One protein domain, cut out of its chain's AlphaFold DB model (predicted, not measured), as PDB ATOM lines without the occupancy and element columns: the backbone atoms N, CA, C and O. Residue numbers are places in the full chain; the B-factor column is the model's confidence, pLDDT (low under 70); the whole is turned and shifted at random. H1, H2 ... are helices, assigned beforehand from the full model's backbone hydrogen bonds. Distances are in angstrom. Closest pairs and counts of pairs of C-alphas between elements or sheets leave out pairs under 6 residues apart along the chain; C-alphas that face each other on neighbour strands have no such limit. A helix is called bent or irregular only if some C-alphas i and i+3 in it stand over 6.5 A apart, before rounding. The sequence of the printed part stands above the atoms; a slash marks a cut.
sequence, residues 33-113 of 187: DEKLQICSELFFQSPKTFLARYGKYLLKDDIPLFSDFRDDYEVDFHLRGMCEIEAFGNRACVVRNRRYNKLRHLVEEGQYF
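This is residues 33 to 113 of the 187 residues of the protein "DUF2052 domain-containing protein" of Soboliphyme baturini (UniProt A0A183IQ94). The longest helix, H5, runs away as a long arm from a loose cluster of three nearly aligned helices, H2, H3 and H4, whose centres make a triangle. H1 reaches out from the other end of the model, where it meets H2, and H1 and H5 together make the length. The printed part has 81 residues with five named helices, H1 to H5 in order along the chain, and no named strand; its class is all helix. The whole is only just loose, close to extended, with a radius of gyration of the C-alphas of 17.2 A and spans of 57 by 24 by 20 A.

H5, residues 91 to 109, and H4, residues 73 to 88, only just touch, and only at the corner by their link, with 3 pairs of C-alphas within 8 A. Their closest C-alphas, of Ile 85 and Arg 91, are 6.1 A apart, and their lines are about perpendicular at 79 degrees. H4 is the hub, touching three helices. It touches H2, residues 47 to 57, with the C-alphas of Lys 48 and Val 75 closest at 5.0 A, at a shallow tilt of 18 degrees, the same way. H3, residues 60 to 69, forms a helical hairpin with H4; the C-alphas of Ile 63 and Leu 79 are closest at 6.8 A, and the tilt is shallow, 16 degrees, opposite ways. H2 and H3 are close but not clearly touching, with the C-alphas of Pro 47 and Phe 69 closest at 7.1 A. H1, residues 33 to 45, touches H2 with residues 39 to 43 alone, at a steep tilt of 48 degrees, opposite ways; the closest C-alphas, of Phe 43 and Phe 50, are 5.5 A apart. The helix packing is mostly aligned, but only just. H5 is apart from H1, H2 and H3. Every O i to N i+4 pair is within hydrogen-bond range in H1, H4 and H5, against 5 of 7 in H2 and 0 of 6 in H3, where 5 of 7 O i to N i+3 pairs are within range.

H5 is 27.2 A long from first to last C-alpha, ending at C-alpha 109 at (-15.172, 83.266, 17.207). H4 measures 21.8 A, H1 18.2 A, H3 16.0 A and H2 14.4 A. H1 begins at C-alpha 33 at (33.832, 55.619, 17.718). H2 and H3 are irregular: C-alphas 53 and 56 are 7.7 A apart, and C-alphas 65 and 68 are 7.6 A apart.

The two C-alphas farthest apart, of Asp 33 and Gly 110, are 58.8 A apart. Residues 33 to 38, which belong to H1, stand free, as do residues 104 to 111, of which 104 to 109 belong to H5. The printed part has no cut, and the four links are tight. The mean pLDDT of the printed part is 86.9, and residues 85 to 90 are under 70.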
ATOM      1  N   ASP A  33      34.201  56.658  18.685       87.75
ATOM      2  CA  ASP A  33      33.832  55.619  17.718       87.75
ATOM      3  C   ASP A  33      32.512  54.924  18.092       87.75
ATOM      4  O   ASP A  33      31.655  54.687  17.237       87.75
ATOM      5  N   GLU A  34      32.295  54.656  19.383       88.25
ATOM      6  CA  GLU A  34      31.054  54.050  19.879       88.25
ATOM      7  C   GLU A  34      29.874  55.018  19.739       88.25
ATOM      8  O   GLU A  34      28.781  54.625  19.321       88.25
ATOM      9  N   LYS A  35      30.089  56.308  20.028       89.50
ATOM     10  CA  LYS A  35      29.074  57.353  19.829       89.50
ATOM     11  C   LYS A  35      28.697  57.484  18.353       89.50
ATOM     12  O   LYS A  35      27.507  57.571  18.040       89.50
ATOM     13  N   LEU A  36      29.683  57.463  17.448       89.94
ATOM     14  CA  LEU A  36      29.456  57.466  16.000       89.94
ATOM     15  C   LEU A  36      28.626  56.256  15.569       89.94
ATOM     16  O   LEU A  36      27.656  56.412  14.822       89.94
ATOM     17  N   GLN A  37      28.962  55.065  16.070       90.44
ATOM     18  CA  GLN A  37      28.228  53.846  15.756       90.44
ATOM     19  C   GLN A  37      26.764  53.946  16.203       90.44
ATOM     20  O   GLN A  37      25.877  53.769  15.371       90.44
ATOM     21  N   ILE A  38      26.503  54.344  17.453       90.25
ATOM     22  CA  ILE A  38      25.141  54.539  17.983       90.25
ATOM     23  C   ILE A  38      24.351  55.558  17.149       90.25
ATOM     24  O   ILE A  38      23.185  55.331  16.819       90.25
ATOM     25  N   CYS A  39      24.967  56.689  16.793       90.62
ATOM     26  CA  CYS A  39      24.315  57.718  15.983       90.62
ATOM     27  C   CYS A  39      23.959  57.219  14.584       90.62
ATOM     28  O   CYS A  39      22.840  57.452  14.125       90.62
ATOM     29  N   SER A  40      24.901  56.552  13.918       91.38
ATOM     30  CA  SER A  40      24.692  56.030  12.569       91.38
ATOM     31  C   SER A  40      23.619  54.943  12.546       91.38
ATOM     32  O   SER A  40      22.720  54.989  11.710       91.38
ATOM     33  N   GLU A  41      23.641  54.026  13.512       92.56
ATOM     34  CA  GLU A  41      22.633  52.980  13.647       92.56
ATOM     35  C   GLU A  41      21.237  53.577  13.862       92.56
ATOM     36  O   GLU A  41      20.297  53.218  13.150       92.56
ATOM     37  N   LEU A  42      21.106  54.558  14.764       91.50
ATOM     38  CA  LEU A  42      19.827  55.224  15.010       91.50
ATOM     39  C   LEU A  42      19.317  55.975  13.774       91.50
ATOM     40  O   LEU A  42      18.114  55.967  13.521       91.50
ATOM     41  N   PHE A  43      20.207  56.612  13.008       90.81
ATOM     42  CA  PHE A  43      19.846  57.331  11.787       90.81
ATOM     43  C   PHE A  43      19.212  56.404  10.745       90.81
ATOM     44  O   PHE A  43      18.156  56.729  10.212       90.81
ATOM     45  N   PHE A  44      19.816  55.239  10.487       89.25
ATOM     46  CA  PHE A  44      19.302  54.298   9.486       89.25
ATOM     47  C   PHE A  44      18.099  53.486   9.979       89.25
ATOM     48  O   PHE A  44      17.237  53.141   9.175       89.25
ATOM     49  N   GLN A  45      18.015  53.181  11.278       90.94
ATOM     50  CA  GLN A  45      16.882  52.437  11.842       90.94
ATOM     51  C   GLN A  45      15.642  53.311  12.049       90.94
ATOM     52  O   GLN A  45      14.525  52.873  11.780       90.94
ATOM     53  N   SER A  46      15.816  54.528  12.574       90.69
ATOM     54  CA  SER A  46      14.716  55.437  12.902       90.69
ATOM     55  C   SER A  46      15.133  56.906  12.738       90.69
ATOM     56  O   SER A  46      15.472  57.585  13.722       90.69
ATOM     57  N   PRO A  47      15.034  57.448  11.509       91.31
ATOM     58  CA  PRO A  47      15.346  58.849  11.220       91.31
ATOM     59  C   PRO A  47      14.557  59.835  12.093       91.31
ATOM     60  O   PRO A  47      15.086  60.858  12.524       91.31
ATOM     61  N   LYS A  48      13.303  59.513  12.432       91.88
ATOM     62  CA  LYS A  48      12.458  60.334  13.314       91.88
ATOM     63  C   LYS A  48      12.987  60.428  14.743       91.88
ATOM     64  O   LYS A  48      13.076  61.519  15.302       91.88
ATOM     65  N   THR A  49      13.405  59.306  15.331       91.00
ATOM     66  CA  THR A  49      13.977  59.291  16.684       91.00
ATOM     67  C   THR A  49      15.329  59.997  16.697       91.00
ATOM     68  O   THR A  49      15.635  60.722  17.647       91.00
ATOM     69  N   PHE A  50      16.114  59.830  15.629       93.12
ATOM     70  CA  PHE A  50      17.356  60.563  15.425       93.12
ATOM     71  C   PHE A  50      17.113  62.079  15.415       93.12
ATOM     72  O   PHE A  50      17.741  62.800  16.190       93.12
ATOM     73  N   LEU A  51      16.153  62.564  14.621       91.31
ATOM     74  CA  LEU A  51      15.799  63.986  14.547       91.31
ATOM     75  C   LEU A  51      15.261  64.530  15.874       91.31
ATOM     76  O   LEU A  51      15.659  65.615  16.299       91.31
ATOM     77  N   ALA A  52      14.419  63.773  16.577       89.38
ATOM     78  CA  ALA A  52      13.901  64.180  17.881       89.38
ATOM     79  C   ALA A  52      15.015  64.358  18.930       89.38
ATOM     80  O   ALA A  52      14.938  65.255  19.772       89.38
ATOM     81  N   ARG A  53      16.058  63.518  18.884       89.94
ATOM     82  CA  ARG A  53      17.159  63.517  19.859       89.94
ATOM     83  C   ARG A  53      18.284  64.486  19.490       89.94
ATOM     84  O   ARG A  53      18.747  65.243  20.347       89.94
ATOM     85  N   TYR A  54      18.718  64.460  18.234       90.56
ATOM     86  CA  TYR A  54      19.915  65.152  17.754       90.56
ATOM     87  C   TYR A  54      19.624  66.340  16.839       90.56
ATOM     88  O   TYR A  54      20.549  67.083  16.528       90.56
ATOM     89  N   GLY A  55      18.365  66.590  16.464       87.56
ATOM     90  CA  GLY A  55      17.997  67.661  15.529       87.56
ATOM     91  C   GLY A  55      18.477  69.058  15.933       87.56
ATOM     92  O   GLY A  55      18.726  69.896  15.077       87.56
ATOM     93  N   LYS A  56      18.697  69.306  17.231       85.19
ATOM     94  CA  LYS A  56      19.264  70.567  17.746       85.19
ATOM     95  C   LYS A  56      20.743  70.807  17.393       85.19
ATOM     96  O   LYS A  56      21.206  71.929  17.553       85.19
ATOM     97  N   TYR A  57      21.475  69.774  16.977       87.75
ATOM     98  CA  TYR A  57      22.896  69.842  16.600       87.75
ATOM     99  C   TYR A  57      23.112  69.809  15.079       87.75
ATOM    100  O   TYR A  57      24.249  69.873  14.605       87.75
ATOM    101  N   LEU A  58      22.029  69.660  14.315       88.00
ATOM    102  CA  LEU A  58      22.057  69.610  12.861       88.00
ATOM    103  C   LEU A  58      22.090  71.020  12.267       88.00
ATOM    104  O   LEU A  58      21.553  71.965  12.846       88.00
ATOM    105  N   LEU A  59      22.706  71.136  11.095       86.56
ATOM    106  CA  LEU A  59      22.710  72.345  10.279       86.56
ATOM    107  C   LEU A  59      21.710  72.222   9.131       86.56
ATOM    108  O   LEU A  59      21.319  71.127   8.727       86.56
ATOM    109  N   LYS A  60      21.354  73.362   8.538       82.94
ATOM    110  CA  LYS A  60      20.516  73.422   7.337       82.94
ATOM    111  C   LYS A  60      21.062  72.592   6.172       82.94
ATOM    112  O   LYS A  60      20.286  71.975   5.445       82.94
ATOM    113  N   ASP A  61      22.383  72.537   6.034       86.00
ATOM    114  CA  ASP A  61      23.059  71.766   4.987       86.00
ATOM    115  C   ASP A  61      22.890  70.250   5.163       86.00
ATOM    116  O   ASP A  61      23.071  69.501   4.205       86.00
ATOM    117  N   ASP A  62      22.481  69.792   6.353       88.19
ATOM    118  CA  ASP A  62      22.189  68.383   6.616       88.19
ATOM    119  C   ASP A  62      20.757  68.001   6.202       88.19
ATOM    120  O   ASP A  62      20.455  66.823   6.051       88.19
ATOM    121  N   ILE A  63      19.848  68.961   6.000       86.62
ATOM    122  CA  ILE A  63      18.436  68.690   5.664       86.62
ATOM    123  C   ILE A  63      18.284  67.862   4.374       86.62
ATOM    124  O   ILE A  63      17.460  66.943   4.361       86.62
ATOM    125  N   PRO A  64      19.044  68.124   3.290       88.38
ATOM    126  CA  PRO A  64      19.001  67.298   2.087       88.38
ATOM    127  C   PRO A  64      19.374  65.831   2.333       88.38
ATOM    128  O   PRO A  64      18.908  64.976   1.592       88.38
ATOM    129  N   LEU A  65      20.143  65.522   3.387       88.06
ATOM    130  CA  LEU A  65      20.535  64.150   3.739       88.06
ATOM    131  C   LEU A  65      19.341  63.271   4.143       88.06
ATOM    132  O   LEU A  65      19.474  62.049   4.197       88.06
ATOM    133  N   PHE A  66      18.186  63.884   4.418       88.75
ATOM    134  CA  PHE A  66      16.939  63.217   4.787       88.75
ATOM    135  C   PHE A  66      15.928  63.134   3.631       88.75
ATOM    136  O   PHE A  66      14.762  62.820   3.873       88.75
ATOM    137  N   SER A  67      16.336  63.423   2.385       85.31
ATOM    138  CA  SER A  67      15.460  63.339   1.203       85.31
ATOM    139  C   SER A  67      14.739  62.000   1.104       85.31
ATOM    140  O   SER A  67      13.543  61.966   0.833       85.31
ATOM    141  N   ASP A  68      15.462  60.927   1.402       86.00
ATOM    142  CA  ASP A  68      15.014  59.547   1.222       86.00
ATOM    143  C   ASP A  68      14.011  59.111   2.304       86.00
ATOM    144  O   ASP A  68      13.350  58.087   2.170       86.00
ATOM    145  N   PHE A  69      13.875  59.901   3.374       84.69
ATOM    146  CA  PHE A  69      13.008  59.615   4.519       84.69
ATOM    147  C   PHE A  69      11.794  60.553   4.602       84.69
ATOM    148  O   PHE A  69      11.074  60.535   5.599       84.69
ATOM    149  N   ARG A  70      11.555  61.387   3.578       79.25
ATOM    150  CA  ARG A  70      10.449  62.365   3.571       79.25
ATOM    151  C   ARG A  70       9.052  61.763   3.449       79.25
ATOM    152  O   ARG A  70       8.085  62.483   3.678       79.25
ATOM    153  N   ASP A  71       8.943  60.478   3.127       85.06
ATOM    154  CA  ASP A  71       7.653  59.782   3.111       85.06
ATOM    155  C   ASP A  71       7.041  59.663   4.522       85.06
ATOM    156  O   ASP A  71       5.824  59.530   4.663       85.06
ATOM    157  N   ASP A  72       7.857  59.760   5.582       87.69
ATOM    158  CA  ASP A  72       7.377  59.799   6.965       87.69
ATOM    159  C   ASP A  72       7.013  61.236   7.383       87.69
ATOM    160  O   ASP A  72       7.847  62.149   7.415       87.69
ATOM    161  N   TYR A  73       5.748  61.427   7.768       88.62
ATOM    162  CA  TYR A  73       5.230  62.697   8.275       88.62
ATOM    163  C   TYR A  73       6.028  63.233   9.473       88.62
ATOM    164  O   TYR A  73       6.223  64.445   9.585       88.62
ATOM    165  N   GLU A  74       6.483  62.365  10.381       88.06
ATOM    166  CA  GLU A  74       7.226  62.789  11.571       88.06
ATOM    167  C   GLU A  74       8.583  63.389  11.190       88.06
ATOM    168  O   GLU A  74       8.982  64.423  11.732       88.06
ATOM    169  N   VAL A  75       9.270  62.782  10.220       89.31
ATOM    170  CA  VAL A  75      10.546  63.282   9.693       89.31
ATOM    171  C   VAL A  75      10.338  64.661   9.079       89.31
ATOM    172  O   VAL A  75      11.032  65.613   9.442       89.31
ATOM    173  N   ASP A  76       9.339  64.808   8.211       89.19
ATOM    174  CA  ASP A  76       9.059  66.085   7.559       89.19
ATOM    175  C   ASP A  76       8.627  67.179   8.554       89.19
ATOM    176  O   ASP A  76       9.048  68.333   8.434       89.19
ATOM    177  N   PHE A  77       7.863  66.824   9.592       88.31
ATOM    178  CA  PHE A  77       7.512  67.731  10.688       88.31
ATOM    179  C   PHE A  77       8.756  68.259  11.418       88.31
ATOM    180  O   PHE A  77       8.874  69.465  11.652       88.31
ATOM    181  N   HIS A  78       9.701  67.378  11.751       86.50
ATOM    182  CA  HIS A  78      10.946  67.773  12.406       86.50
ATOM    183  C   HIS A  78      11.803  68.685  11.518       86.50
ATOM    184  O   HIS A  78      12.275  69.721  11.995       86.50
ATOM    185  N   LEU A  79      11.951  68.358  10.230       87.56
ATOM    186  CA  LEU A  79      12.721  69.167   9.278       87.56
ATOM    187  C   LEU A  79      12.094  70.552   9.060       87.56
ATOM    188  O   LEU A  79      12.806  71.557   9.056       87.56
ATOM    189  N   ARG A  80      10.762  70.634   8.932       85.62
ATOM    190  CA  ARG A  80      10.047  71.919   8.854       85.62
ATOM    191  C   ARG A  80      10.264  72.759  10.105       85.62
ATOM    192  O   ARG A  80      10.605  73.933   9.990       85.62
ATOM    193  N   GLY A  81      10.145  72.155  11.287       80.56
ATOM    194  CA  GLY A  81      10.370  72.850  12.553       80.56
ATOM    195  C   GLY A  81      11.778  73.441  12.676       80.56
ATOM    196  O   GLY A  81      11.937  74.535  13.216       80.56
ATOM    197  N   MET A  82      12.800  72.763  12.146       79.00
ATOM    198  CA  MET A  82      14.166  73.293  12.105       79.00
ATOM    199  C   MET A  82      14.285  74.513  11.185       79.00
ATOM    200  O   MET A  82      14.803  75.546  11.611       79.00
ATOM    201  N   CYS A  83      13.732  74.436   9.970       78.19
ATOM    202  CA  CYS A  83      13.687  75.571   9.044       78.19
ATOM    203  C   CYS A  83      12.949  76.780   9.639       78.19
ATOM    204  O   CYS A  83      13.370  77.919   9.447       78.19
ATOM    205  N   GLU A  84      11.855  76.550  10.368       72.94
ATOM    206  CA  GLU A  84      11.067  77.611  11.001       72.94
ATOM    207  C   GLU A  84      11.828  78.317  12.130       72.94
ATOM    208  O   GLU A  84      11.762  79.540  12.239       72.94
ATOM    209  N   ILE A  85      12.567  77.583  12.966       69.50
ATOM    210  CA  ILE A  85      13.359  78.187  14.051       69.50
ATOM    211  C   ILE A  85      14.469  79.078  13.482       69.50
ATOM    212  O   ILE A  85      14.715  80.162  14.008       69.50
ATOM    213  N   GLU A  86      15.118  78.665  12.395       68.75
ATOM    214  CA  GLU A  86      16.109  79.513  11.730       68.75
ATOM    215  C   GLU A  86      15.464  80.734  11.053       68.75
ATOM    216  O   GLU A  86      15.969  81.847  11.187       68.75
ATOM    217  N   ALA A  87      14.330  80.555  10.364       67.56
ATOM    218  CA  ALA A  87      13.669  81.623   9.610       67.56
ATOM    219  C   ALA A  87      12.989  82.679  10.499       67.56
ATOM    220  O   ALA A  87      13.053  83.873  10.210       67.56
ATOM    221  N   PHE A  88      12.325  82.255  11.575       61.75
ATOM    222  CA  PHE A  88      11.567  83.133  12.475       61.75
ATOM    223  C   PHE A  88      12.349  83.519  13.742       61.75
ATOM    224  O   PHE A  88      11.851  84.284  14.577       61.75
ATOM    225  N   GLY A  89      13.578  83.016  13.884       67.75
ATOM    226  CA  GLY A  89      14.456  83.262  15.019       67.75
ATOM    227  C   GLY A  89      14.027  82.528  16.295       67.75
ATOM    228  O   GLY A  89      13.416  81.463  16.273       67.75
ATOM    229  N   ASN A  90      14.375  83.110  17.450       68.81
ATOM    230  CA  ASN A  90      14.203  82.507  18.777       68.81
ATOM    231  C   ASN A  90      12.837  81.807  18.939       68.81
ATOM    232  O   ASN A  90      11.787  82.416  18.728       68.81
ATOM    233  N   ARG A  91      12.847  80.554  19.412       72.69
ATOM    234  CA  ARG A  91      11.658  79.731  19.707       72.69
ATOM    235  C   ARG A  91      10.588  80.474  20.521       72.69
ATOM    236  O   ARG A  91       9.395  80.225  20.352       72.69
ATOM    237  N   ALA A  92      10.990  81.425  21.367       77.19
ATOM    238  CA  ALA A  92      10.080  82.304  22.098       77.19
ATOM    239  C   ALA A  92       9.196  83.179  21.182       77.19
ATOM    240  O   ALA A  92       8.024  83.395  21.494       77.19
ATOM    241  N   CYS A  93       9.728  83.660  20.056       80.44
ATOM    242  CA  CYS A  93       8.996  84.421  19.043       80.44
ATOM    243  C   CYS A  93       7.905  83.563  18.395       80.44
ATOM    244  O   CYS A  93       6.736  83.946  18.403       80.44
ATOM    245  N   VAL A  94       8.251  82.350  17.954       80.50
ATOM    246  CA  VAL A  94       7.299  81.396  17.360       80.50
ATOM    247  C   VAL A  94       6.164  81.071  18.336       80.50
ATOM    248  O   VAL A  94       4.986  81.131  17.978       80.50
ATOM    249  N   VAL A  95       6.487  80.801  19.607       85.31
ATOM    250  CA  VAL A  95       5.473  80.544  20.643       85.31
ATOM    251  C   VAL A  95       4.583  81.767  20.872       85.31
ATOM    252  O   VAL A  95       3.367  81.611  21.007       85.31
ATOM    253  N   ARG A  96       5.155  82.978  20.901       88.12
ATOM    254  CA  ARG A  96       4.394  84.227  21.046       88.12
ATOM    255  C   ARG A  96       3.436  84.425  19.872       88.12
ATOM    256  O   ARG A  96       2.256  84.665  20.111       88.12
ATOM    257  N   ASN A  97       3.904  84.236  18.642       89.62
ATOM    258  CA  ASN A  97       3.097  84.382  17.429       89.62
ATOM    259  C   ASN A  97       1.967  83.347  17.378       89.62
ATOM    260  O   ASN A  97       0.822  83.699  17.110       89.62
ATOM    261  N   ARG A  98       2.242  82.090  17.747       89.56
ATOM    262  CA  ARG A  98       1.209  81.047  17.846       89.56
ATOM    263  C   ARG A  98       0.134  81.397  18.876       89.56
ATOM    264  O   ARG A  98      -1.053  81.244  18.602       89.56
ATOM    265  N   ARG A  99       0.538  81.862  20.065       94.75
ATOM    266  CA  ARG A  99      -0.398  82.297  21.118       94.75
ATOM    267  C   ARG A  99      -1.238  83.481  20.655       94.75
ATOM    268  O   ARG A  99      -2.443  83.481  20.874       94.75
ATOM    269  N   TYR A 100      -0.613  84.446  19.990       95.25
ATOM    270  CA  TYR A 100      -1.295  85.608  19.438       95.25
ATOM    271  C   TYR A 100      -2.315  85.217  18.360       95.25
ATOM    272  O   TYR A 100      -3.458  85.654  18.422       95.25
ATOM    273  N   ASN A 101      -1.962  84.318  17.440       95.69
ATOM    274  CA  ASN A 101      -2.900  83.821  16.431       95.69
ATOM    275  C   ASN A 101      -4.084  83.081  17.060       95.69
ATOM    276  O   ASN A 101      -5.226  83.312  16.665       95.69
ATOM    277  N   LYS A 102      -3.853  82.241  18.081       96.38
ATOM    278  CA  LYS A 102      -4.970  81.595  18.785       96.38
ATOM    279  C   LYS A 102      -5.845  82.616  19.512       96.38
ATOM    280  O   LYS A 102      -7.060  82.472  19.487       96.38
ATOM    281  N   LEU A 103      -5.253  83.649  20.116       95.94
ATOM    282  CA  LEU A 103      -6.006  84.747  20.722       95.94
ATOM    283  C   LEU A 103      -6.902  85.438  19.689       95.94
ATOM    284  O   LEU A 103      -8.083  85.620  19.960       95.94
ATOM    285  N   ARG A 104      -6.374  85.767  18.502       96.75
ATOM    286  CA  ARG A 104      -7.160  86.371  17.415       96.75
ATOM    287  C   ARG A 104      -8.334  85.494  17.000       96.75
ATOM    288  O   ARG A 104      -9.450  85.991  16.960       96.75
ATOM    289  N   HIS A 105      -8.105  84.196  16.812       96.12
ATOM    290  CA  HIS A 105      -9.186  83.255  16.521       96.12
ATOM    291  C   HIS A 105     -10.265  83.236  17.609       96.12
ATOM    292  O   HIS A 105     -11.444  83.274  17.291       96.12
ATOM    293  N   LEU A 106      -9.883  83.224  18.890       95.19
ATOM    294  CA  LEU A 106     -10.851  83.247  19.994       95.19
ATOM    295  C   LEU A 106     -11.657  84.554  20.050       95.19
ATOM    296  O   LEU A 106     -12.804  84.545  20.493       95.19
ATOM    297  N   VAL A 107     -11.058  85.671  19.631       94.19
ATOM    298  CA  VAL A 107     -11.747  86.963  19.502       94.19
ATOM    299  C   VAL A 107     -12.714  86.941  18.317       94.19
ATOM    300  O   VAL A 107     -13.852  87.370  18.470       94.19
ATOM    301  N   GLU A 108     -12.294  86.409  17.168       95.44
ATOM    302  CA  GLU A 108     -13.119  86.292  15.956       95.44
ATOM    303  C   GLU A 108     -14.306  85.334  16.143       95.44
ATOM    304  O   GLU A 108     -15.414  85.644  15.720       95.44
ATOM    305  N   GLU A 109     -14.103  84.203  16.827       94.62
ATOM    306  CA  GLU A 109     -15.172  83.266  17.207       94.62
ATOM    307  C   GLU A 109     -16.194  83.906  18.164       94.62
ATOM    308  O   GLU A 109     -17.349  83.487  18.205       94.62
ATOM    309  N   GLY A 110     -15.779  84.891  18.972       90.56
ATOM    310  CA  GLY A 110     -16.641  85.673  19.870       90.56
ATOM    311  C   GLY A 110     -17.213  84.922  21.082       90.56
ATOM    312  O   GLY A 110     -17.703  85.549  22.018       90.56
ATOM    313  N   GLN A 111     -17.129  83.591  21.120       90.25
ATOM    314  CA  GLN A 111     -17.686  82.779  22.209       90.25
ATOM    315  C   GLN A 111     -16.843  82.863  23.484       90.25
ATOM    316  O   GLN A 111     -17.375  83.067  24.577       90.25
ATOM    317  N   TYR A 112     -15.519  82.737  23.347       90.56
ATOM    318  CA  TYR A 112     -14.615  82.653  24.493       90.56
ATOM    319  C   TYR A 112     -14.623  83.940  25.316       90.56
ATOM    320  O   TYR A 112     -14.726  83.871  26.531       90.56
ATOM    321  N   PHE A 113     -14.561  85.114  24.684       91.88
ATOM    322  CA  PHE A 113     -14.577  86.416  25.367       91.88
ATOM    323  C   PHE A 113     -15.984  86.999  25.558       91.88
ATOM    324  O   PHE A 113     -16.123  88.199  25.768       91.88
TER     325      PHE A 113